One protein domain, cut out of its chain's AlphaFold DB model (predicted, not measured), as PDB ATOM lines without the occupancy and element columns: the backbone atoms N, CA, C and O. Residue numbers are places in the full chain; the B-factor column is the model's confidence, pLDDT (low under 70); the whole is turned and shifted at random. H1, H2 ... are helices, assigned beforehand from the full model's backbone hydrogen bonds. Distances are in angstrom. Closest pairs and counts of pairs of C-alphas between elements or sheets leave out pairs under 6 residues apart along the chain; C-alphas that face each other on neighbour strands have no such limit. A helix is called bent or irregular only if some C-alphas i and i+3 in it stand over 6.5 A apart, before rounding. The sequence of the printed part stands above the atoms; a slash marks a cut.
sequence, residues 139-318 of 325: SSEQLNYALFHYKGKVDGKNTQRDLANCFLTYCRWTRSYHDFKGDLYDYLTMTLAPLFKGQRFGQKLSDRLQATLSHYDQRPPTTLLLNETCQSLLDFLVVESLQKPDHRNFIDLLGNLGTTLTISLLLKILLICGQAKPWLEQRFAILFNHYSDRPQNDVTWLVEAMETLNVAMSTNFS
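AT A GLANCE: This is residues 139 to 318 of the 325 residues of an uncharacterized protein of Symploca sp. SIO2B6 (UniProt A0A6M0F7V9). A bundle of helices is built round H7, which runs through the middle, with H6 set across one end of it. H1 and H2 follow each other along one side, H3, H5, H8 and H9 lie round the rest, H4 packs on H3 and H5 farther out, and residues 292 to 298 stick out. The printed part has 180 residues with nine named helices, H1 to H9 in order, and no named strand: an all-helix domain. It is compact, with a radius of gyration of the C-alphas of 16.1 A and spans of 50 by 41 by 34 A.

IN THESE COORDINATES: H1 is residues 140 to 151, and C-alpha 140 is at (258.428, 158.953, 150.108). H2 is residues 160 to 171. H3, residues 177 to 196, is 22.8 A long, with a kink of 78 degrees near residue 190; it is irregular, C-alphas 191 and 194 being 8.2 A apart. H4 is residues 200 to 211, H5 residues 223 to 237, and H6 residues 248 to 257. H7, residues 259 to 272, is 20.6 A long and begins at C-alpha (249.013, 157.840, 160.905). H8, residues 274 to 290, is 25.7 A long and irregular, C-alphas 275 and 278 being 7.0 A apart. H9, residues 300 to 317, is 25.3 A long and ends at C-alpha (253.016, 139.172, 158.386).

HOW THE PARTS SIT: H7 is the hub, touching six helices. It touches H9 the same way at a steep tilt of 37 degrees, only just past shallow; their closest C-alphas, Thr 259 and Ala 305, are 5.7 A apart. With residues 268 to 272 alone it touches H2, closest at Ala 164 and Ile 272, C-alphas 5.7 A apart. H3 touches H7 with residues 188 to 192 alone, closest at C-alphas 188 and 265, 6.4 A. H6 and H7 only just touch, with 3 pairs of C-alphas within 8 A, the closest those of Leu 253 and Thr 262, 6.0 A. H3 and H4 form a helical hairpin, opposite ways at a shallow tilt of 12 degrees; C-alphas 196 and 202 are closest, 5.1 A. H5 touches H8, closest at C-alphas 231 and 276, 6.2 A. H1 touches H9, whose residues 308 to 316 alone take part; C-alphas 150 and 312 are closest, 6.0 A. H4 and H7 are apart. Every O i to N i+4 pair is within hydrogen-bond range in H1, H2, H4, H5, H6, H7 and H9, against 12 of 16 in H3 and 11 of 13 in H8.

THE WHOLE: The two C-alphas farthest apart, Arg 175 and Pro 295, are 50.5 A apart. The printed part has no cut. The link from H4 to H5, 11 residues, is long. Mean pLDDT of the printed part is 91.0; residues 193 to 199 are under 70.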
ATOM      1  N   SER A 139     253.638 159.736 150.550       93.06
ATOM      2  CA  SER A 139     254.882 160.412 150.197       93.06
ATOM      3  C   SER A 139     256.084 159.508 150.504       93.06
ATOM      4  O   SER A 139     256.026 158.607 151.349       93.06
ATOM      5  N   SER A 140     257.214 159.731 149.827       90.00
ATOM      6  CA  SER A 140     258.428 158.953 150.108       90.00
ATOM      7  C   SER A 140     258.886 159.092 151.562       90.00
ATOM      8  O   SER A 140     259.424 158.138 152.114       90.00
ATOM      9  N   GLU A 141     258.665 160.249 152.187       91.31
ATOM     10  CA  GLU A 141     258.995 160.492 153.595       91.31
ATOM     11  C   GLU A 141     258.084 159.697 154.530       91.31
ATOM     12  O   GLU A 141     258.584 158.974 155.393       91.31
ATOM     13  N   GLN A 142     256.765 159.746 154.299       94.94
ATOM     14  CA  GLN A 142     255.775 158.978 155.059       94.94
ATOM     15  C   GLN A 142     256.063 157.473 154.980       94.94
ATOM     16  O   GLN A 142     256.105 156.797 156.009       94.94
ATOM     17  N   LEU A 143     256.333 156.950 153.777       95.25
ATOM     18  CA  LEU A 143     256.658 155.535 153.595       95.25
ATOM     19  C   LEU A 143     257.967 155.150 154.301       95.25
ATOM     20  O   LEU A 143     258.020 154.117 154.960       95.25
ATOM     21  N   ASN A 144     259.021 155.963 154.191       92.00
ATOM     22  CA  ASN A 144     260.287 155.670 154.868       92.00
ATOM     23  C   ASN A 144     260.126 155.664 156.390       92.00
ATOM     24  O   ASN A 144     260.679 154.787 157.051       92.00
ATOM     25  N   TYR A 145     259.360 156.612 156.938       93.56
ATOM     26  CA  TYR A 145     259.071 156.660 158.368       93.56
ATOM     27  C   TYR A 145     258.292 155.419 158.824       93.56
ATOM     28  O   TYR A 145     258.685 154.774 159.793       93.56
ATOM     29  N   ALA A 146     257.252 155.022 158.082       95.25
ATOM     30  CA  ALA A 146     256.501 153.797 158.349       95.25
ATOM     31  C   ALA A 146     257.395 152.546 158.303       95.25
ATOM     32  O   ALA A 146     257.382 151.741 159.231       95.25
ATOM     33  N   LEU A 147     258.226 152.399 157.267       93.19
ATOM     34  CA  LEU A 147     259.148 151.269 157.131       93.19
ATOM     35  C   LEU A 147     260.173 151.213 158.266       93.19
ATOM     36  O   LEU A 147     260.419 150.138 158.812       93.19
ATOM     37  N   PHE A 148     260.756 152.356 158.635       90.56
ATOM     38  CA  PHE A 148     261.680 152.442 159.763       90.56
ATOM     39  C   PHE A 148     260.994 152.041 161.071       90.56
ATOM     40  O   PHE A 148     261.557 151.274 161.844       90.56
ATOM     41  N   HIS A 149     259.764 152.504 161.296       92.38
ATOM     42  CA  HIS A 149     259.011 152.213 162.513       92.38
ATOM     43  C   HIS A 149     258.586 150.743 162.623       92.38
ATOM     44  O   HIS A 149     258.715 150.145 163.690       92.38
ATOM     45  N   TYR A 150     258.099 150.140 161.535       92.69
ATOM     46  CA  TYR A 150     257.569 148.772 161.565       92.69
ATOM     47  C   TYR A 150     258.631 147.685 161.434       92.69
ATOM     48  O   TYR A 150     258.418 146.585 161.938       92.69
ATOM     49  N   LYS A 151     259.762 147.970 160.776       88.62
ATOM     50  CA  LYS A 151     260.883 147.021 160.682       88.62
ATOM     51  C   LYS A 151     261.973 147.251 161.718       88.62
ATOM     52  O   LYS A 151     262.792 146.367 161.957       88.62
ATOM     53  N   GLY A 152     262.042 148.460 162.258       85.94
ATOM     54  CA  GLY A 152     263.080 148.866 163.186       85.94
ATOM     55  C   GLY A 152     262.809 148.439 164.623       85.94
ATOM     56  O   GLY A 152     261.805 147.814 164.968       85.94
ATOM     57  N   LYS A 153     263.754 148.819 165.480       86.25
ATOM     58  CA  LYS A 153     263.652 148.652 166.926       86.25
ATOM     59  C   LYS A 153     262.958 149.874 167.512       86.25
ATOM     60  O   LYS A 153     263.526 150.963 167.498       86.25
ATOM     61  N   VAL A 154     261.744 149.693 168.020       81.75
ATOM     62  CA  VAL A 154     260.870 150.801 168.448       81.75
ATOM     63  C   VAL A 154     261.295 151.448 169.766       81.75
ATOM     64  O   VAL A 154     260.987 152.610 169.999       81.75
ATOM     65  N   ASP A 155     262.029 150.724 170.610       78.19
ATOM     66  CA  ASP A 155     262.628 151.216 171.861       78.19
ATOM     67  C   ASP A 155     264.174 151.243 171.791       78.19
ATOM     68  O   ASP A 155     264.865 151.314 172.808       78.19
ATOM     69  N   GLY A 156     264.730 151.124 170.578       79.25
ATOM     70  CA  GLY A 156     266.167 151.008 170.320       79.25
ATOM     71  C   GLY A 156     266.759 149.606 170.529       79.25
ATOM     72  O   GLY A 156     267.866 149.345 170.055       79.25
ATOM     73  N   LYS A 157     266.040 148.670 171.165       84.44
ATOM     74  CA  LYS A 157     266.532 147.308 171.452       84.44
ATOM     75  C   LYS A 157     265.687 146.211 170.815       84.44
ATOM     76  O   LYS A 157     266.268 145.287 170.239       84.44
ATOM     77  N   ASN A 158     264.374 146.363 170.860       88.00
ATOM     78  CA  ASN A 158     263.367 145.367 170.545       88.00
ATOM     79  C   ASN A 158     262.511 145.819 169.361       88.00
ATOM     80  O   ASN A 158     262.138 146.990 169.233       88.00
ATOM     81  N   THR A 159     262.178 144.874 168.490       91.19
ATOM     82  CA  THR A 159     261.155 145.068 167.458       91.19
ATOM     83  C   THR A 159     259.762 145.028 168.093       91.19
ATOM     84  O   THR A 159     259.588 144.600 169.236       91.19
ATOM     85  N   GLN A 160     258.728 145.443 167.357       91.19
ATOM     86  CA  GLN A 160     257.350 145.333 167.857       91.19
ATOM     87  C   GLN A 160     256.955 143.879 168.150       91.19
ATOM     88  O   GLN A 160     256.232 143.616 169.114       91.19
ATOM     89  N   ARG A 161     257.466 142.939 167.346       91.44
ATOM     90  CA  ARG A 161     257.242 141.501 167.508       91.44
ATOM     91  C   ARG A 161     257.899 140.967 168.779       91.44
ATOM     92  O   ARG A 161     257.264 140.212 169.511       91.44
ATOM     93  N   ASP A 162     259.120 141.409 169.077       92.62
ATOM     94  CA  ASP A 162     259.811 141.054 170.324       92.62
ATOM     95  C   ASP A 162     259.007 141.521 171.541       92.62
ATOM     96  O   ASP A 162     258.729 140.732 172.443       92.62
ATOM     97  N   LEU A 163     258.540 142.775 171.527       93.19
ATOM     98  CA  LEU A 163     257.725 143.328 172.610       93.19
ATOM     99  C   LEU A 163     256.397 142.582 172.788       93.19
ATOM    100  O   LEU A 163     255.987 142.326 173.919       93.19
ATOM    101  N   ALA A 164     255.731 142.206 171.691       94.88
ATOM    102  CA  ALA A 164     254.511 141.401 171.744       94.88
ATOM    103  C   ALA A 164     254.766 140.018 172.364       94.88
ATOM    104  O   ALA A 164     254.005 139.571 173.222       94.88
ATOM    105  N   ASN A 165     255.866 139.360 171.989       94.38
ATOM    106  CA  ASN A 165     256.252 138.066 172.552       94.38
ATOM    107  C   ASN A 165     256.587 138.164 174.047       94.38
ATOM    108  O   ASN A 165     256.186 137.292 174.823       94.38
ATOM    109  N   CYS A 166     257.279 139.227 174.468       93.25
ATOM    110  CA  CYS A 166     257.536 139.501 175.882       93.25
ATOM    111  C   CYS A 166     256.226 139.674 176.661       93.25
ATOM    112  O   CYS A 166     256.046 139.020 177.688       93.25
ATOM    113  N   PHE A 167     255.290 140.477 176.144       95.00
ATOM    114  CA  PHE A 167     253.972 140.669 176.752       95.00
ATOM    115  C   PHE A 167     253.202 139.350 176.887       95.00
ATOM    116  O   PHE A 167     252.758 139.006 177.981       95.00
ATOM    117  N   LEU A 168     253.109 138.558 175.812       93.62
ATOM    118  CA  LEU A 168     252.425 137.261 175.836       93.62
ATOM    119  C   LEU A 168     253.075 136.267 176.807       93.62
ATOM    120  O   LEU A 168     252.380 135.450 177.408       93.62
ATOM    121  N   THR A 169     254.398 136.324 176.967       93.00
ATOM    122  CA  THR A 169     255.128 135.476 177.919       93.00
ATOM    123  C   THR A 169     254.842 135.890 179.359       93.00
ATOM    124  O   THR A 169     254.628 135.023 180.206       93.00
ATOM    125  N   TYR A 170     254.796 137.196 179.628       89.44
ATOM    126  CA  TYR A 170     254.472 137.745 180.943       89.44
ATOM    127  C   TYR A 170     253.023 137.440 181.349       89.44
ATOM    128  O   TYR A 170     252.789 136.905 182.431       89.44
ATOM    129  N   CYS A 171     252.068 137.648 180.438       87.62
ATOM    130  CA  CYS A 171     250.634 137.475 180.698       87.62
ATOM    131  C   CYS A 171     250.229 136.053 181.109       87.62
ATOM    132  O   CYS A 171     249.175 135.861 181.708       87.62
ATOM    133  N   ARG A 172     251.053 135.038 180.810       86.00
ATOM    134  CA  ARG A 172     250.817 133.652 181.254       86.00
ATOM    135  C   ARG A 172     250.837 133.499 182.774       86.00
ATOM    136  O   ARG A 172     250.287 132.528 183.283       86.00
ATOM    137  N   TRP A 173     251.485 134.424 183.477       88.12
ATOM    138  CA  TRP A 173     251.616 134.406 184.933       88.12
ATOM    139  C   TRP A 173     250.610 135.323 185.632       88.12
ATOM    140  O   TRP A 173     250.493 135.276 186.859       88.12
ATOM    141  N   THR A 174     249.875 136.139 184.871       90.69
ATOM    142  CA  THR A 174     248.885 137.068 185.406       90.69
ATOM    143  C   THR A 174     247.692 136.293 185.966       90.69
ATOM    144  O   THR A 174     247.092 135.455 185.292       90.69
ATOM    145  N   ARG A 175     247.366 136.538 187.240       91.44
ATOM    146  CA  ARG A 175     246.388 135.730 187.991       91.44
ATOM    147  C   ARG A 175     244.949 136.194 187.814       91.44
ATOM    148  O   ARG A 175     244.040 135.379 187.946       91.44
ATOM    149  N   SER A 176     244.757 137.478 187.532       96.06
ATOM    150  CA  SER A 176     243.445 138.089 187.373       96.06
ATOM    151  C   SER A 176     243.334 138.763 186.010       96.06
ATOM    152  O   SER A 176     244.297 139.306 185.466       96.06
ATOM    153  N   TYR A 177     242.142 138.722 185.435       96.56
ATOM    154  CA  TYR A 177     241.850 139.403 184.188       96.56
ATOM    155  C   TYR A 177     241.867 140.931 184.374       96.56
ATOM    156  O   TYR A 177     242.203 141.656 183.441       96.56
ATOM    157  N   HIS A 178     241.600 141.424 185.589       96.31
ATOM    158  CA  HIS A 178     241.792 142.830 185.944       96.31
ATOM    159  C   HIS A 178     243.236 143.299 185.719       96.31
ATOM    160  O   HIS A 178     243.463 144.266 184.987       96.31
ATOM    161  N   ASP A 179     244.202 142.579 186.295       95.44
ATOM    162  CA  ASP A 179     245.626 142.907 186.178       95.44
ATOM    163  C   ASP A 179     246.082 142.788 184.722       95.44
ATOM    164  O   ASP A 179     246.752 143.676 184.207       95.44
ATOM    165  N   PHE A 180     245.604 141.759 184.010       96.50
ATOM    166  CA  PHE A 180     245.893 141.575 182.586       96.50
ATOM    167  C   PHE A 180     245.480 142.793 181.745       96.50
ATOM    168  O   PHE A 180     246.206 143.191 180.835       96.50
ATOM    169  N   LYS A 181     244.330 143.415 182.037       97.00
ATOM    170  CA  LYS A 181     243.893 144.639 181.342       97.00
ATOM    171  C   LYS A 181     244.801 145.833 181.654       97.00
ATOM    172  O   LYS A 181     245.018 146.662 180.771       97.00
ATOM    173  N   GLY A 182     245.327 145.913 182.878       94.69
ATOM    174  CA  GLY A 182     246.346 146.893 183.265       94.69
ATOM    175  C   GLY A 182     247.648 146.689 182.489       94.69
ATOM    176  O   GLY A 182     248.109 147.604 181.810       94.69
ATOM    177  N   ASP A 183     248.158 145.458 182.474       94.94
ATOM    178  CA  ASP A 183     249.355 145.079 181.717       94.94
ATOM    179  C   ASP A 183     249.187 145.368 180.215       94.94
ATOM    180  O   ASP A 183     250.110 145.831 179.539       94.94
ATOM    181  N   LEU A 184     247.991 145.110 179.674       95.94
ATOM    182  CA  LEU A 184     247.655 145.382 178.280       95.94
ATOM    183  C   LEU A 184     247.671 146.885 177.980       95.94
ATOM    184  O   LEU A 184     248.200 147.293 176.944       95.94
ATOM    185  N   TYR A 185     247.129 147.714 178.874       94.69
ATOM    186  CA  TYR A 185     247.207 149.169 178.747       94.69
ATOM    187  C   TYR A 185     248.665 149.645 178.699       94.69
ATOM    188  O   TYR A 185     249.043 150.412 177.806       94.69
ATOM    189  N   ASP A 186     249.501 149.142 179.606       92.44
ATOM    190  CA  ASP A 186     250.918 149.495 179.661       92.44
ATOM    191  C   ASP A 186     251.653 149.050 178.392       92.44
ATOM    192  O   ASP A 186     252.351 149.848 177.772       92.44
ATOM    193  N   TYR A 187     251.427 147.824 177.911       94.06
ATOM    194  CA  TYR A 187     251.999 147.331 176.653       94.06
ATOM    195  C   TYR A 187     251.635 148.212 175.443       94.06
ATOM    196  O   TYR A 187     252.496 148.594 174.629       94.06
ATOM    197  N   LEU A 188     250.352 148.563 175.317       93.06
ATOM    198  CA  LEU A 188     249.861 149.390 174.217       93.06
ATOM    199  C   LEU A 188     250.485 150.790 174.262       93.06
ATOM    200  O   LEU A 188     250.920 151.302 173.223       93.06
ATOM    201  N   THR A 189     250.629 151.363 175.457       89.69
ATOM    202  CA  THR A 189     251.086 152.743 175.650       89.69
ATOM    203  C   THR A 189     252.594 152.899 175.849       89.69
ATOM    204  O   THR A 189     253.090 153.999 175.644       89.69
ATOM    205  N   MET A 190     253.364 151.849 176.149       85.44
ATOM    206  CA  MET A 190     254.783 151.945 176.547       85.44
ATOM    207  C   MET A 190     255.650 152.772 175.584       85.44
ATOM    208  O   MET A 190     256.374 153.672 175.998       85.44
ATOM    209  N   THR A 191     255.547 152.512 174.278       77.81
ATOM    210  CA  THR A 191     256.306 153.227 173.230       77.81
ATOM    211  C   THR A 191     255.659 154.547 172.803       77.81
ATOM    212  O   THR A 191     256.205 155.266 171.974       77.81
ATOM    213  N   LEU A 192     254.477 154.852 173.339       78.06
ATOM    214  CA  LEU A 192     253.687 156.053 173.075       78.06
ATOM    215  C   LEU A 192     253.537 156.909 174.350       78.06
ATOM    216  O   LEU A 192     252.834 157.914 174.348       78.06
ATOM    217  N   ALA A 193     254.208 156.531 175.443       66.12
ATOM    218  CA  ALA A 193     253.988 157.069 176.778       66.12
ATOM    219  C   ALA A 193     254.093 158.603 176.880       66.12
ATOM    220  O   ALA A 193     253.269 159.174 177.591       66.12
ATOM    221  N   PRO A 194     255.005 159.311 176.177       64.25
ATOM    222  CA  PRO A 194     255.033 160.777 176.210       64.25
ATOM    223  C   PRO A 194     253.769 161.415 175.616       64.25
ATOM    224  O   PRO A 194     253.381 162.499 176.031       64.25
ATOM    225  N   LEU A 195     253.131 160.738 174.657       64.75
ATOM    226  CA  LEU A 195     251.939 161.212 173.952       64.75
ATOM    227  C   LEU A 195     250.648 160.852 174.702       64.75
ATOM    228  O   LEU A 195     249.644 161.537 174.563       64.75
ATOM    229  N   PHE A 196     250.674 159.800 175.527       65.06
ATOM    230  CA  PHE A 196     249.514 159.336 176.297       65.06
ATOM    231  C   PHE A 196     249.493 159.846 177.747       65.06
ATOM    232  O   PHE A 196     248.417 159.962 178.340       65.06
ATOM    233  N   LYS A 197     250.649 160.177 178.340       52.53
ATOM    234  CA  LYS A 197     250.732 160.690 179.717       52.53
ATOM    235  C   LYS A 197     250.132 162.100 179.799       52.53
ATOM    236  O   LYS A 197     250.711 163.060 179.308       52.53
ATOM    237  N   GLY A 198     248.968 162.208 180.444       55.75
ATOM    238  CA  GLY A 198     248.254 163.469 180.686       55.75
ATOM    239  C   GLY A 198     247.170 163.815 179.658       55.75
ATOM    240  O   GLY A 198     246.519 164.848 179.795       55.75
ATOM    241  N   GLN A 199     246.940 162.963 178.653       68.94
ATOM    242  CA  GLN A 199     245.929 163.204 177.624       68.94
ATOM    243  C   GLN A 199     244.613 162.467 177.900       68.94
ATOM    244  O   GLN A 199     244.594 161.329 178.371       68.94
ATOM    245  N   ARG A 200     243.493 163.104 177.525       79.31
ATOM    246  CA  ARG A 200     242.124 162.563 177.658       79.31
ATOM    247  C   ARG A 200     241.967 161.183 177.018       79.31
ATOM    248  O   ARG A 200     241.179 160.375 177.498       79.31
ATOM    249  N   PHE A 201     242.704 160.909 175.942       82.38
ATOM    250  CA  PHE A 201     242.622 159.632 175.243       82.38
ATOM    251  C   PHE A 201     243.177 158.463 176.072       82.38
ATOM    252  O   PHE A 201     242.560 157.402 176.103       82.38
ATOM    253  N   GLY A 202     244.290 158.652 176.793       86.00
ATOM    254  CA  GLY A 202     244.860 157.603 177.648       86.00
ATOM    255  C   GLY A 202     243.889 157.161 178.744       86.00
ATOM    256  O   GLY A 202     243.684 155.967 178.940       86.00
ATOM    257  N   GLN A 203     243.202 158.120 179.371       87.69
ATOM    258  CA  GLN A 203     242.134 157.832 180.336       87.69
ATOM    259  C   GLN A 203     240.980 157.066 179.684       87.69
ATOM    260  O   GLN A 203     240.643 155.985 180.148       87.69
ATOM    261  N   LYS A 204     240.460 157.541 178.541       90.44
ATOM    262  CA  LYS A 204     239.397 156.835 177.806       90.44
ATOM    263  C   LYS A 204     239.776 155.396 177.447       90.44
ATOM    264  O   LYS A 204     238.928 154.512 177.518       90.44
ATOM    265  N   LEU A 205     241.024 155.158 177.038       91.62
ATOM    266  CA  LEU A 205     241.516 153.820 176.711       91.62
ATOM    267  C   LEU A 205     241.582 152.930 177.958       91.62
ATOM    268  O   LEU A 205     241.145 151.782 177.899       91.62
ATOM    269  N   SER A 206     242.097 153.456 179.071       92.19
ATOM    270  CA  SER A 206     242.144 152.741 180.351       92.19
ATOM    271  C   SER A 206     240.736 152.393 180.843       92.19
ATOM    272  O   SER A 206     240.457 151.228 181.120       92.19
ATOM    273  N   ASP A 207     239.815 153.359 180.825       93.69
ATOM    274  CA  ASP A 207     238.415 153.169 181.213       93.69
ATOM    275  C   ASP A 207     237.724 152.135 180.318       93.69
ATOM    276  O   ASP A 207     237.032 151.238 180.805       93.69
ATOM    277  N   ARG A 208     237.940 152.213 178.995       94.56
ATOM    278  CA  ARG A 208     237.388 151.250 178.034       94.56
ATOM    279  C   ARG A 208     237.905 149.841 178.293       94.56
ATOM    280  O   ARG A 208     237.113 148.897 178.253       94.56
ATOM    281  N   LEU A 209     239.206 149.694 178.537       95.25
ATOM    282  CA  LEU A 209     239.799 148.413 178.900       95.25
ATOM    283  C   LEU A 209     239.148 147.893 180.174       95.25
ATOM    284  O   LEU A 209     238.542 146.830 180.135       95.25
ATOM    285  N   GLN A 210     239.164 148.667 181.259       95.12
ATOM    286  CA  GLN A 210     238.643 148.222 182.548       95.12
ATOM    287  C   GLN A 210     237.151 147.865 182.512       95.12
ATOM    288  O   GLN A 210     236.756 146.864 183.109       95.12
ATOM    289  N   ALA A 211     236.338 148.588 181.741       95.44
ATOM    290  CA  ALA A 211     234.930 148.254 181.535       95.44
ATOM    291  C   ALA A 211     234.711 146.978 180.695       95.44
ATOM    292  O   ALA A 211     233.673 146.324 180.821       95.44
ATOM    293  N   THR A 212     235.662 146.605 179.831       95.50
ATOM    294  CA  THR A 212     235.526 145.448 178.939       95.50
ATOM    295  C   THR A 212     235.544 144.152 179.743       95.50
ATOM    296  O   THR A 212     236.542 143.813 180.378       95.50
ATOM    297  N   LEU A 213     234.439 143.398 179.670       94.75
ATOM    298  CA  LEU A 213     234.300 142.073 180.282       94.75
ATOM    299  C   LEU A 213     234.578 142.057 181.799       94.75
ATOM    300  O   LEU A 213     235.073 141.068 182.331       94.75
ATOM    301  N   SER A 214     234.214 143.133 182.506       95.88
ATOM    302  CA  SER A 214     234.517 143.336 183.935       95.88
ATOM    303  C   SER A 214     234.013 142.230 184.875       95.88
ATOM    304  O   SER A 214     234.574 141.991 185.940       95.88
ATOM    305  N   HIS A 215     232.982 141.486 184.475       95.94
ATOM    306  CA  HIS A 215     232.465 140.333 185.220       95.94
ATOM    307  C   HIS A 215     233.427 139.130 185.245       95.94
ATOM    308  O   HIS A 215     233.228 138.201 186.030       95.94
ATOM    309  N   TYR A 216     234.476 139.139 184.417       95.69
ATOM    310  CA  TYR A 216     235.539 138.134 184.413       95.69
ATOM    311  C   TYR A 216     236.791 138.559 185.189       95.69
ATOM    312  O   TYR A 216     237.723 137.768 185.264       95.69
ATOM    313  N   ASP A 217     236.819 139.743 185.808       95.88
ATOM    314  CA  ASP A 217     238.027 140.351 186.396       95.88
ATOM    315  C   ASP A 217     238.765 139.471 187.405       95.88
ATOM    316  O   ASP A 217     239.993 139.471 187.438       95.88
ATOM    317  N   GLN A 218     238.030 138.673 188.177       96.06
ATOM    318  CA  GLN A 218     238.590 137.769 189.186       96.06
ATOM    319  C   GLN A 218     239.035 136.409 188.622       96.06
ATOM    320  O   GLN A 218     239.512 135.554 189.366       96.06
ATOM    321  N   ARG A 219     238.841 136.164 187.323       94.31
ATOM    322  CA  ARG A 219     239.243 134.922 186.650       94.31
ATOM    323  C   ARG A 219     240.607 135.093 185.981       94.31
ATOM    324  O   ARG A 219     240.954 136.212 185.613       94.31
ATOM    325  N   PRO A 220     241.366 134.007 185.768       94.06
ATOM    326  CA  PRO A 220     242.589 134.083 184.981       94.06
ATOM    327  C   PRO A 220     242.284 134.465 183.519       94.06
ATOM    328  O   PRO A 220     241.240 134.064 182.985       94.06
ATOM    329  N   PRO A 221     243.185 135.207 182.847       93.50
ATOM    330  CA  PRO A 221     243.031 135.533 181.436       93.50
ATOM    331  C   PRO A 221     243.037 134.257 180.584       93.50
ATOM    332  O   PRO A 221     243.801 133.320 180.818       93.50
ATOM    333  N   THR A 222     242.182 134.222 179.564       93.94
ATOM    334  CA  THR A 222     242.100 133.115 178.601       93.94
ATOM    335  C   THR A 222     242.268 133.641 177.181       93.94
ATOM    336  O   THR A 222     242.107 134.834 176.927       93.94
ATOM    337  N   THR A 223     242.558 132.753 176.230       92.25
ATOM    338  CA  THR A 223     242.642 133.115 174.804       92.25
ATOM    339  C   THR A 223     241.331 133.691 174.271       92.25
ATOM    340  O   THR A 223     241.364 134.598 173.443       92.25
ATOM    341  N   LEU A 224     240.188 133.216 174.780       94.50
ATOM    342  CA  LEU A 224     238.870 133.759 174.459       94.50
ATOM    343  C   LEU A 224     238.735 135.192 174.980       94.50
ATOM    344  O   LEU A 224     238.413 136.083 174.205       94.50
ATOM    345  N   LEU A 225     239.057 135.432 176.258       95.12
ATOM    346  CA  LEU A 225     239.005 136.779 176.837       95.12
ATOM    347  C   LEU A 225     239.941 137.746 176.099       95.12
ATOM    348  O   LEU A 225     239.535 138.865 175.798       95.12
ATOM    349  N   LEU A 226     241.154 137.311 175.746       95.50
ATOM    350  CA  LEU A 226     242.081 138.099 174.930       95.50
ATOM    351  C   LEU A 226     241.457 138.469 173.578       95.50
ATOM    352  O   LEU A 226     241.479 139.638 173.206       95.50
ATOM    353  N   ASN A 227     240.887 137.499 172.858       95.88
ATOM    354  CA  ASN A 227     240.270 137.743 171.555       95.88
ATOM    355  C   ASN A 227     239.110 138.747 171.641       95.88
ATOM    356  O   ASN A 227     239.105 139.729 170.901       95.88
ATOM    357  N   GLU A 228     238.181 138.555 172.578       95.75
ATOM    358  CA  GLU A 228     237.053 139.475 172.796       95.75
ATOM    359  C   GLU A 228     237.528 140.882 173.199       95.75
ATOM    360  O   GLU A 228     236.995 141.891 172.735       95.75
ATOM    361  N   THR A 229     238.587 140.971 174.013       96.69
ATOM    362  CA  THR A 229     239.206 142.256 174.376       96.69
ATOM    363  C   THR A 229     239.786 142.950 173.155       96.69
ATOM    364  O   THR A 229     239.547 144.138 172.951       96.69
ATOM    365  N   CYS A 230     240.535 142.222 172.323       97.06
ATOM    366  CA  CYS A 230     241.125 142.761 171.105       97.06
ATOM    367  C   CYS A 230     240.048 143.239 170.126       97.06
ATOM    368  O   CYS A 230     240.188 144.331 169.584       97.06
ATOM    369  N   GLN A 231     238.958 142.490 169.944       95.75
ATOM    370  CA  GLN A 231     237.830 142.926 169.115       95.75
ATOM    371  C   GLN A 231     237.172 144.193 169.681       95.75
ATOM    372  O   GLN A 231     237.070 145.190 168.970       95.75
ATOM    373  N   SER A 232     236.848 144.216 170.981       95.31
ATOM    374  CA  SER A 232     236.288 145.397 171.666       95.31
ATOM    375  C   SER A 232     237.190 146.635 171.567       95.31
ATOM    376  O   SER A 232     236.697 147.761 171.446       95.31
ATOM    377  N   LEU A 233     238.513 146.446 171.614       96.38
ATOM    378  CA  LEU A 233     239.487 147.516 171.407       96.38
ATOM    379  C   LEU A 233     239.453 148.034 169.973       96.38
ATOM    380  O   LEU A 233     239.422 149.243 169.777       96.38
ATOM    381  N   LEU A 234     239.449 147.157 168.971       96.75
ATOM    382  CA  LEU A 234     239.402 147.573 167.570       96.75
ATOM    383  C   LEU A 234     238.113 148.337 167.237       96.75
ATOM    384  O   LEU A 234     238.164 149.313 166.489       96.75
ATOM    385  N   ASP A 235     236.994 147.958 167.851       94.88
ATOM    386  CA  ASP A 235     235.712 148.662 167.728       94.88
ATOM    387  C   ASP A 235     235.805 150.078 168.292       94.88
ATOM    388  O   ASP A 235     235.345 151.040 167.682       94.88
ATOM    389  N   PHE A 236     236.444 150.210 169.455       94.75
ATOM    390  CA  PHE A 236     236.657 151.492 170.114       94.75
ATOM    391  C   PHE A 236     237.658 152.387 169.369       94.75
ATOM    392  O   PHE A 236     237.466 153.603 169.324       94.75
ATOM    393  N   LEU A 237     238.732 151.809 168.823       95.44
ATOM    394  CA  LEU A 237     239.836 152.544 168.203       95.44
ATOM    395  C   LEU A 237     239.552 152.950 166.754       95.44
ATOM    396  O   LEU A 237     240.030 154.004 166.344       95.44
ATOM    397  N   VAL A 238     238.830 152.126 165.985       95.94
ATOM    398  CA  VAL A 238     238.637 152.315 164.536       95.94
ATOM    399  C   VAL A 238     237.210 152.751 164.220       95.94
ATOM    400  O   VAL A 238     236.999 153.893 163.822       95.94
ATOM    401  N   VAL A 239     236.236 151.850 164.370       93.94
ATOM    402  CA  VAL A 239     234.817 152.132 164.116       93.94
ATOM    403  C   VAL A 239     233.923 151.086 164.785       93.94
ATOM    404  O   VAL A 239     234.160 149.883 164.653       93.94
ATOM    405  N   GLU A 240     232.868 151.543 165.464       83.69
ATOM    406  CA  GLU A 240     231.996 150.687 166.282       83.69
ATOM    407  C   GLU A 240     231.201 149.672 165.444       83.69
ATOM    408  O   GLU A 240     231.253 148.468 165.698       83.69
ATOM    409  N   SER A 241     230.464 150.119 164.425       83.56
ATOM    410  CA  SER A 241     229.673 149.231 163.565       83.56
ATOM    411  C   SER A 241     229.252 149.904 162.258       83.56
ATOM    412  O   SER A 241     229.453 151.101 162.061       83.56
ATOM    413  N   LEU A 242     228.637 149.129 161.360       74.69
ATOM    414  CA  LEU A 242     228.037 149.665 160.138       74.69
ATOM    415  C   LEU A 242     226.794 150.521 160.439       74.69
ATOM    416  O   LEU A 242     226.586 151.536 159.783       74.69
ATOM    417  N   GLN A 243     225.985 150.145 161.441       74.50
ATOM    418  CA  GLN A 243     224.789 150.913 161.821       74.50
ATOM    419  C   GLN A 243     225.145 152.247 162.491       74.50
ATOM    420  O   GLN A 243     224.373 153.202 162.428       74.50
ATOM    421  N   LYS A 244     226.315 152.311 163.135       74.69
ATOM    422  CA  LYS A 244     226.834 153.501 163.804       74.69
ATOM    423  C   LYS A 244     228.323 153.648 163.472       74.69
ATOM    424  O   LYS A 244     229.165 153.220 164.264       74.69
ATOM    425  N   PRO A 245     228.665 154.253 162.317       80.81
ATOM    426  CA  PRO A 245     230.048 154.420 161.878       80.81
ATOM    427  C   PRO A 245     230.758 155.545 162.655       80.81
ATOM    428  O   PRO A 245     231.364 156.442 162.070       80.81
ATOM    429  N   ASP A 246     230.666 155.534 163.987       87.56
ATOM    430  CA  ASP A 246     231.393 156.465 164.843       87.56
ATOM    431  C   ASP A 246     232.868 156.062 164.885       87.56
ATOM    432  O   ASP A 246     233.242 155.034 165.449       87.56
ATOM    433  N   HIS A 247     233.692 156.885 164.247       93.88
ATOM    434  CA  HIS A 247     235.137 156.725 164.136       93.88
ATOM    435  C   HIS A 247     235.873 157.951 164.698       93.88
ATOM    436  O   HIS A 247     237.018 158.227 164.342       93.88
ATOM    437  N   ARG A 248     235.233 158.708 165.603       92.12
ATOM    438  CA  ARG A 248     235.824 159.909 166.222       92.12
ATOM    439  C   ARG A 248     237.121 159.609 166.958       92.12
ATOM    440  O   ARG A 248     238.053 160.396 166.862       92.12
ATOM    441  N   ASN A 249     237.190 158.478 167.661       91.88
ATOM    442  CA  ASN A 249     238.416 158.052 168.337       91.88
ATOM    443  C   ASN A 249     239.548 157.801 167.337       91.88
ATOM    444  O   ASN A 249     240.685 158.161 167.616       91.88
ATOM    445  N   PHE A 250     239.235 157.246 166.163       95.44
ATOM    446  CA  PHE A 250     240.222 157.043 165.109       95.44
ATOM    447  C   PHE A 250     240.749 158.378 164.579       95.44
ATOM    448  O   PHE A 250     241.957 158.566 164.491       95.44
ATOM    449  N   ILE A 251     239.862 159.339 164.305       93.75
ATOM    450  CA  ILE A 251     240.258 160.691 163.876       93.75
ATOM    451  C   ILE A 251     241.076 161.411 164.958       93.75
ATOM    452  O   ILE A 251     242.084 162.036 164.640       93.75
ATOM    453  N   ASP A 252     240.683 161.296 166.228       90.31
ATOM    454  CA  ASP A 252     241.409 161.872 167.367       90.31
ATOM    455  C   ASP A 252     242.821 161.269 167.485       90.31
ATOM    456  O   ASP A 252     243.805 161.987 167.650       90.31
ATOM    457  N   LEU A 253     242.957 159.950 167.311       91.75
ATOM    458  CA  LEU A 253     244.256 159.276 167.266       91.75
ATOM    459  C   LEU A 253     245.117 159.765 166.099       91.75
ATOM    460  O   LEU A 253     246.281 160.105 166.306       91.75
ATOM    461  N   LEU A 254     244.547 159.850 164.894       93.31
ATOM    462  CA  LEU A 254     245.259 160.350 163.719       93.31
ATOM    463  C   LEU A 254     245.730 161.795 163.921       93.31
ATOM    464  O   LEU A 254     246.875 162.102 163.602       93.31
ATOM    465  N   GLY A 255     244.885 162.658 164.490       89.94
ATOM    466  CA  GLY A 255     245.212 164.059 164.751       89.94
ATOM    467  C   GLY A 255     246.292 164.255 165.819       89.94
ATOM    468  O   GLY A 255     247.126 165.144 165.675       89.94
ATOM    469  N   ASN A 256     246.309 163.422 166.867       86.50
ATOM    470  CA  ASN A 256     247.248 163.576 167.985       86.50
ATOM    471  C   ASN A 256     248.552 162.780 167.817       86.50
ATOM    472  O   ASN A 256     249.608 163.235 168.254       86.50
ATOM    473  N   LEU A 257     248.497 161.583 167.225       88.81
ATOM    474  CA  LEU A 257     249.649 160.678 167.091       88.81
ATOM    475  C   LEU A 257     250.226 160.646 165.674       88.81
ATOM    476  O   LEU A 257     251.372 160.240 165.480       88.81
ATOM    477  N   GLY A 258     249.425 161.011 164.675       92.38
ATOM    478  CA  GLY A 258     249.725 160.752 163.275       92.38
ATOM    479  C   GLY A 258     249.444 159.305 162.856       92.38
ATOM    480  O   GLY A 258     249.248 158.389 163.666       92.38
ATOM    481  N   THR A 259     249.439 159.092 161.542       96.06
ATOM    482  CA  THR A 259     249.013 157.840 160.905       96.06
ATOM    483  C   THR A 259     249.876 156.641 161.299       96.06
ATOM    484  O   THR A 259     249.346 155.618 161.727       96.06
ATOM    485  N   THR A 260     251.205 156.756 161.232       95.38
ATOM    486  CA  THR A 260     252.122 155.643 161.542       95.38
ATOM    487  C   THR A 260     251.989 155.151 162.981       95.38
ATOM    488  O   THR A 260     251.927 153.948 163.220       95.38
ATOM    489  N   LEU A 261     251.908 156.052 163.961       93.69
ATOM    490  CA  LEU A 261     251.792 155.648 165.364       93.69
ATOM    491  C   LEU A 261     250.397 155.101 165.689       93.69
ATOM    492  O   LEU A 261     250.282 154.134 166.440       93.69
ATOM    493  N   THR A 262     249.351 155.649 165.065       95.50
ATOM    494  CA  THR A 262     247.986 155.119 165.181       95.50
ATOM    495  C   THR A 262     247.901 153.693 164.644       95.50
ATOM    496  O   THR A 262     247.443 152.790 165.339       95.50
ATOM    497  N   ILE A 263     248.407 153.446 163.435       97.69
ATOM    498  CA  ILE A 263     248.431 152.097 162.860       97.69
ATOM    499  C   ILE A 263     249.361 151.171 163.657       97.69
ATOM    500  O   ILE A 263     249.048 149.996 163.829       97.69
ATOM    501  N   SER A 264     250.450 151.686 164.234       95.06
ATOM    502  CA  SER A 264     251.293 150.919 165.154       95.06
ATOM    503  C   SER A 264     250.542 150.429 166.392       95.06
ATOM    504  O   SER A 264     250.833 149.328 166.859       95.06
ATOM    505  N   LEU A 265     249.599 151.207 166.929       95.31
ATOM    506  CA  LEU A 265     248.748 150.774 168.040       95.31
ATOM    507  C   LEU A 265     247.861 149.591 167.623       95.31
ATOM    508  O   LEU A 265     247.755 148.613 168.360       95.31
ATOM    509  N   LEU A 266     247.283 149.645 166.421       97.44
ATOM    510  CA  LEU A 266     246.470 148.553 165.871       97.44
ATOM    511  C   LEU A 266     247.319 147.307 165.588       97.44
ATOM    512  O   LEU A 266     246.912 146.190 165.900       97.44
ATOM    513  N   LEU A 267     248.532 147.490 165.063       96.44
ATOM    514  CA  LEU A 267     249.469 146.398 164.808       96.44
ATOM    515  C   LEU A 267     249.871 145.678 166.101       96.44
ATOM    516  O   LEU A 267     249.900 144.450 166.116       96.44
ATOM    517  N   LYS A 268     250.112 146.402 167.202       96.00
ATOM    518  CA  LYS A 268     250.372 145.786 168.515       96.00
ATOM    519  C   LYS A 268     249.256 144.826 168.936       96.00
ATOM    520  O   LYS A 268     249.549 143.726 169.395       96.00
ATOM    521  N   ILE A 269     247.992 145.208 168.725       97.44
ATOM    522  CA  ILE A 269     246.829 144.348 169.006       97.44
ATOM    523  C   ILE A 269     246.881 143.078 168.145       97.44
ATOM    524  O   ILE A 269     246.694 141.976 168.659       97.44
ATOM    525  N   LEU A 270     247.195 143.205 166.853       96.75
ATOM    526  CA  LEU A 270     247.305 142.048 165.959       96.75
ATOM    527  C   LEU A 270     248.476 141.120 166.301       96.75
ATOM    528  O   LEU A 270     248.367 139.909 166.122       96.75
ATOM    529  N   LEU A 271     249.594 141.664 166.786       95.56
ATOM    530  CA  LEU A 271     250.767 140.870 167.161       95.56
ATOM    531  C   LEU A 271     250.506 140.000 168.397       95.56
ATOM    532  O   LEU A 271     251.044 138.897 168.478       95.56
ATOM    533  N   ILE A 272     249.662 140.459 169.328       96.44
ATOM    534  CA  ILE A 272     249.256 139.664 170.497       96.44
ATOM    535  C   ILE A 272     248.040 138.770 170.206       96.44
ATOM    536  O   ILE A 272     247.885 137.724 170.831       96.44
ATOM    537  N   CYS A 273     247.194 139.142 169.239       95.50
ATOM    538  CA  CYS A 273     246.003 138.394 168.849       95.50
ATOM    539  C   CYS A 273     245.831 138.363 167.321       95.50
ATOM    540  O   CYS A 273     245.083 139.146 166.733       95.50
ATOM    541  N   GLY A 274     246.477 137.399 166.660       92.00
ATOM    542  CA  GLY A 274     246.376 137.246 165.202       92.00
ATOM    543  C   GLY A 274     244.957 136.943 164.698       92.00
ATOM    544  O   GLY A 274     244.627 137.277 163.562       92.00
ATOM    545  N   GLN A 275     244.094 136.373 165.549       91.75
ATOM    546  CA  GLN A 275     242.680 136.107 165.237       91.75
ATOM    547  C   GLN A 275     241.851 137.395 165.086       91.75
ATOM    548  O   GLN A 275     240.804 137.373 164.449       91.75
ATOM    549  N   ALA A 276     242.341 138.533 165.590       93.75
ATOM    550  CA  ALA A 276     241.696 139.832 165.417       93.75
ATOM    551  C   ALA A 276     241.956 140.461 164.033       93.75
ATOM    552  O   ALA A 276     241.374 141.495 163.708       93.75
ATOM    553  N   LYS A 277     242.812 139.862 163.188       94.25
ATOM    554  CA  LYS A 277     243.143 140.408 161.861       94.25
ATOM    555  C   LYS A 277     241.917 140.562 160.948       94.25
ATOM    556  O   LYS A 277     241.717 141.680 160.481       94.25
ATOM    557  N   PRO A 278     241.085 139.528 160.709       93.50
ATOM    558  CA  PRO A 278     239.873 139.686 159.901       93.50
ATOM    559  C   PRO A 278     238.945 140.768 160.468       93.50
ATOM    560  O   PRO A 278     238.384 141.574 159.732       93.50
ATOM    561  N   TRP A 279     238.861 140.866 161.796       94.94
ATOM    562  CA  TRP A 279     238.069 141.896 162.463       94.94
ATOM    563  C   TRP A 279     238.555 143.310 162.126       94.94
ATOM    564  O   TRP A 279     237.758 144.168 161.751       94.94
ATOM    565  N   LEU A 280     239.869 143.555 162.180       96.50
ATOM    566  CA  LEU A 280     240.439 144.843 161.780       96.50
ATOM    567  C   LEU A 280     240.147 145.166 160.309       96.50
ATOM    568  O   LEU A 280     239.777 146.292 159.979       96.50
ATOM    569  N   GLU A 281     240.314 144.180 159.432       95.44
ATOM    570  CA  GLU A 281     240.041 144.320 158.000       95.44
ATOM    571  C   GLU A 281     238.578 144.706 157.747       95.44
ATOM    572  O   GLU A 281     238.307 145.610 156.954       95.44
ATOM    573  N   GLN A 282     237.646 144.108 158.492       94.25
ATOM    574  CA  GLN A 282     236.234 144.472 158.478       94.25
ATOM    575  C   GLN A 282     236.003 145.915 158.945       94.25
ATOM    576  O   GLN A 282     235.233 146.643 158.318       94.25
ATOM    577  N   ARG A 283     236.683 146.371 160.008       95.38
ATOM    578  CA  ARG A 283     236.579 147.762 160.490       95.38
ATOM    579  C   ARG A 283     237.026 148.765 159.427       95.38
ATOM    580  O   ARG A 283     236.328 149.746 159.173       95.38
ATOM    581  N   PHE A 284     238.123 148.486 158.732       96.31
ATOM    582  CA  PHE A 284     238.565 149.310 157.605       96.31
ATOM    583  C   PHE A 284     237.633 149.221 156.391       96.31
ATOM    584  O   PHE A 284     237.430 150.226 155.714       96.31
ATOM    585  N   ALA A 285     237.018 148.066 156.132       93.50
ATOM    586  CA  ALA A 285     236.017 147.932 155.079       93.50
ATOM    587  C   ALA A 285     234.761 148.777 155.352       93.50
ATOM    588  O   ALA A 285     234.223 149.378 154.424       93.50
ATOM    589  N   ILE A 286     234.317 148.873 156.613       92.94
ATOM    590  CA  ILE A 286     233.210 149.757 157.016       92.94
ATOM    591  C   ILE A 286     233.562 151.218 156.717       92.94
ATOM    592  O   ILE A 286     232.771 151.913 156.081       92.94
ATOM    593  N   LEU A 287     234.757 151.675 157.115       94.31
ATOM    594  CA  LEU A 287     235.214 153.038 156.818       94.31
ATOM    595  C   LEU A 287     235.314 153.293 155.313       94.31
ATOM    596  O   LEU A 287     234.831 154.315 154.831       94.31
ATOM    597  N   PHE A 288     235.890 152.355 154.559       93.00
ATOM    598  CA  PHE A 288     236.001 152.470 153.109       93.00
ATOM    599  C   PHE A 288     234.629 152.626 152.445       93.00
ATOM    600  O   PHE A 288     234.442 153.525 151.630       93.00
ATOM    601  N   ASN A 289     233.657 151.790 152.825       89.44
ATOM    602  CA  ASN A 289     232.291 151.872 152.307       89.44
ATOM    603  C   ASN A 289     231.594 153.174 152.700       89.44
ATOM    604  O   ASN A 289     230.906 153.761 151.875       89.44
ATOM    605  N   HIS A 290     231.795 153.660 153.926       90.12
ATOM    606  CA  HIS A 290     231.204 154.921 154.375       90.12
ATOM    607  C   HIS A 290     231.671 156.129 153.540       90.12
ATOM    608  O   HIS A 290     230.929 157.098 153.371       90.12
ATOM    609  N   TYR A 291     232.886 156.060 152.989       90.75
ATOM    610  CA  TYR A 291     233.515 157.130 152.215       90.75
ATOM    611  C   TYR A 291     233.658 156.821 150.715       90.75
ATOM    612  O   TYR A 291     234.306 157.596 150.011       90.75
ATOM    613  N   SER A 292     233.062 155.736 150.202       86.75
ATOM    614  CA  SER A 292     233.316 155.228 148.839       86.75
ATOM    615  C   SER A 292     233.065 156.259 147.741       86.75
ATOM    616  O   SER A 292     233.821 156.309 146.765       86.75
ATOM    617  N   ASP A 293     232.038 157.088 147.934       84.75
ATOM    618  CA  ASP A 293     231.538 158.073 146.967       84.75
ATOM    619  C   ASP A 293     232.212 159.444 147.120       84.75
ATOM    620  O   ASP A 293     231.945 160.377 146.360       84.75
ATOM    621  N   ARG A 294     233.074 159.603 148.133       87.75
ATOM    622  CA  ARG A 294     233.799 160.853 148.345       87.75
ATOM    623  C   ARG A 294     235.007 160.938 147.411       87.75
ATOM    624  O   ARG A 294     235.679 159.927 147.176       87.75
ATOM    625  N   PRO A 295     235.330 162.143 146.908       87.88
ATOM    626  CA  PRO A 295     236.586 162.385 146.218       87.88
ATOM    627  C   PRO A 295     237.771 162.000 147.100       87.88
ATOM    628  O   PRO A 295     237.801 162.326 148.285       87.88
ATOM    629  N   GLN A 296     238.787 161.373 146.508       85.88
ATOM    630  CA  GLN A 296     239.989 160.944 147.228       85.88
ATOM    631  C   GLN A 296     240.648 162.079 148.042       85.88
ATOM    632  O   GLN A 296     241.159 161.841 149.134       85.88
ATOM    633  N   ASN A 297     240.610 163.310 147.524       86.25
ATOM    634  CA  ASN A 297     241.218 164.484 148.158       86.25
ATOM    635  C   ASN A 297     240.492 164.931 149.439       86.25
ATOM    636  O   ASN A 297     241.109 165.573 150.283       86.25
ATOM    637  N   ASP A 298     239.220 164.562 149.609       88.44
ATOM    638  CA  ASP A 298     238.426 164.916 150.792       88.44
ATOM    639  C   ASP A 298     238.647 163.919 151.944       88.44
ATOM    640  O   ASP A 298     238.309 164.190 153.096       88.44
ATOM    641  N   VAL A 299     239.214 162.747 151.638       91.88
ATOM    642  CA  VAL A 299     239.412 161.625 152.572       91.88
ATOM    643  C   VAL A 299     240.859 161.128 152.571       91.88
ATOM    644  O   VAL A 299     241.129 159.941 152.764       91.88
ATOM    645  N   THR A 300     241.815 162.039 152.376       93.12
ATOM    646  CA  THR A 300     243.255 161.730 152.361       93.12
ATOM    647  C   THR A 300     243.709 161.005 153.624       93.12
ATOM    648  O   THR A 300     244.476 160.052 153.523       93.12
ATOM    649  N   TRP A 301     243.169 161.370 154.789       95.44
ATOM    650  CA  TRP A 301     243.446 160.700 156.065       95.44
ATOM    651  C   TRP A 301     243.160 159.188 156.018       95.44
ATOM    652  O   TRP A 301     243.921 158.395 156.572       95.44
ATOM    653  N   LEU A 302     242.088 158.772 155.330       96.19
ATOM    654  CA  LEU A 302     241.702 157.366 155.220       96.19
ATOM    655  C   LEU A 302     242.626 156.638 154.250       96.19
ATOM    656  O   LEU A 302     243.084 155.539 154.548       96.19
ATOM    657  N   VAL A 303     242.950 157.271 153.119       95.25
ATOM    658  CA  VAL A 303     243.913 156.739 152.145       95.25
ATOM    659  C   VAL A 303     245.272 156.517 152.810       95.25
ATOM    660  O   VAL A 303     245.845 155.436 152.698       95.25
ATOM    661  N   GLU A 304     245.774 157.503 153.554       96.94
ATOM    662  CA  GLU A 304     247.043 157.396 154.275       96.94
ATOM    663  C   GLU A 304     247.020 156.278 155.322       96.94
ATOM    664  O   GLU A 304     247.974 155.498 155.413       96.94
ATOM    665  N   ALA A 305     245.932 156.167 156.090       97.88
ATOM    666  CA  ALA A 305     245.745 155.102 157.071       97.88
ATOM    667  C   ALA A 305     245.717 153.714 156.421       97.88
ATOM    668  O   ALA A 305     246.391 152.803 156.899       97.88
ATOM    669  N   MET A 306     244.999 153.560 155.309       97.38
ATOM    670  CA  MET A 306     244.894 152.302 154.569       97.38
ATOM    671  C   MET A 306     246.216 151.876 153.927       97.38
ATOM    672  O   MET A 306     246.563 150.693 153.962       97.38
ATOM    673  N   GLU A 307     246.972 152.816 153.358       96.75
ATOM    674  CA  GLU A 307     248.295 152.538 152.790       96.75
ATOM    675  C   GLU A 307     249.299 152.187 153.893       96.75
ATOM    676  O   GLU A 307     250.060 151.231 153.757       96.75
ATOM    677  N   THR A 308     249.261 152.905 155.019       98.00
ATOM    678  CA  THR A 308     250.140 152.659 156.169       98.00
ATOM    679  C   THR A 308     249.817 151.329 156.850       98.00
ATOM    680  O   THR A 308     250.738 150.618 157.254       98.00
ATOM    681  N   LEU A 309     248.536 150.951 156.939       97.50
ATOM    682  CA  LEU A 309     248.119 149.622 157.384       97.50
ATOM    683  C   LEU A 309     248.671 148.540 156.458       97.50
ATOM    684  O   LEU A 309     249.221 147.562 156.951       97.50
ATOM    685  N   ASN A 310     248.590 148.725 155.139       95.19
ATOM    686  CA  ASN A 310     249.122 147.745 154.195       95.19
ATOM    687  C   ASN A 310     250.638 147.552 154.381       95.19
ATOM    688  O   ASN A 310     251.103 146.421 154.485       95.19
ATOM    689  N   VAL A 311     251.393 148.647 154.556       96.44
ATOM    690  CA  VAL A 311     252.829 148.586 154.886       96.44
ATOM    691  C   VAL A 311     253.057 147.814 156.188       96.44
ATOM    692  O   VAL A 311     253.861 146.886 156.203       96.44
ATOM    693  N   ALA A 312     252.337 148.159 157.261       95.62
ATOM    694  CA  ALA A 312     252.471 147.519 158.570       95.62
ATOM    695  C   ALA A 312     252.208 146.005 158.502       95.62
ATOM    696  O   ALA A 312     252.938 145.211 159.103       95.62
ATOM    697  N   MET A 313     251.183 145.611 157.745       93.38
ATOM    698  CA  MET A 313     250.793 144.219 157.557       93.38
ATOM    699  C   MET A 313     251.839 143.454 156.745       93.38
ATOM    700  O   MET A 313     252.283 142.386 157.170       93.38
ATOM    701  N   SER A 314     252.301 144.017 155.628       93.31
ATOM    702  CA  SER A 314     253.330 143.405 154.787       93.31
ATOM    703  C   SER A 314     254.664 143.252 155.510       93.31
ATOM    704  O   SER A 314     255.306 142.214 155.391       93.31
ATOM    705  N   THR A 315     255.091 144.225 156.316       91.81
ATOM    706  CA  THR A 315     256.376 144.117 157.026       91.81
ATOM    707  C   THR A 315     256.350 143.152 158.213       91.81
ATOM    708  O   THR A 315     257.405 142.695 158.637       91.81
ATOM    709  N   ASN A 316     255.179 142.833 158.775       90.31
ATOM    710  CA  ASN A 316     255.082 142.006 159.990       90.31
ATOM    711  C   ASN A 316     254.472 140.616 159.764       90.31
ATOM    712  O   ASN A 316     254.687 139.716 160.579       90.31
ATOM    713  N   PHE A 317     253.713 140.428 158.680       88.62
ATOM    714  CA  PHE A 317     253.016 139.172 158.386       88.62
ATOM    715  C   PHE A 317     253.352 138.578 157.012       88.62
ATOM    716  O   PHE A 317     252.997 137.421 156.769       88.62
ATOM    717  N   SER A 318     254.035 139.308 156.120       83.31
ATOM    718  CA  SER A 318     254.453 138.739 154.834       83.31
ATOM    719  C   SER A 318     255.513 137.657 155.018       83.31
ATOM    720  O   SER A 318     256.401 137.746 155.866       83.31
TER     721      SER A 318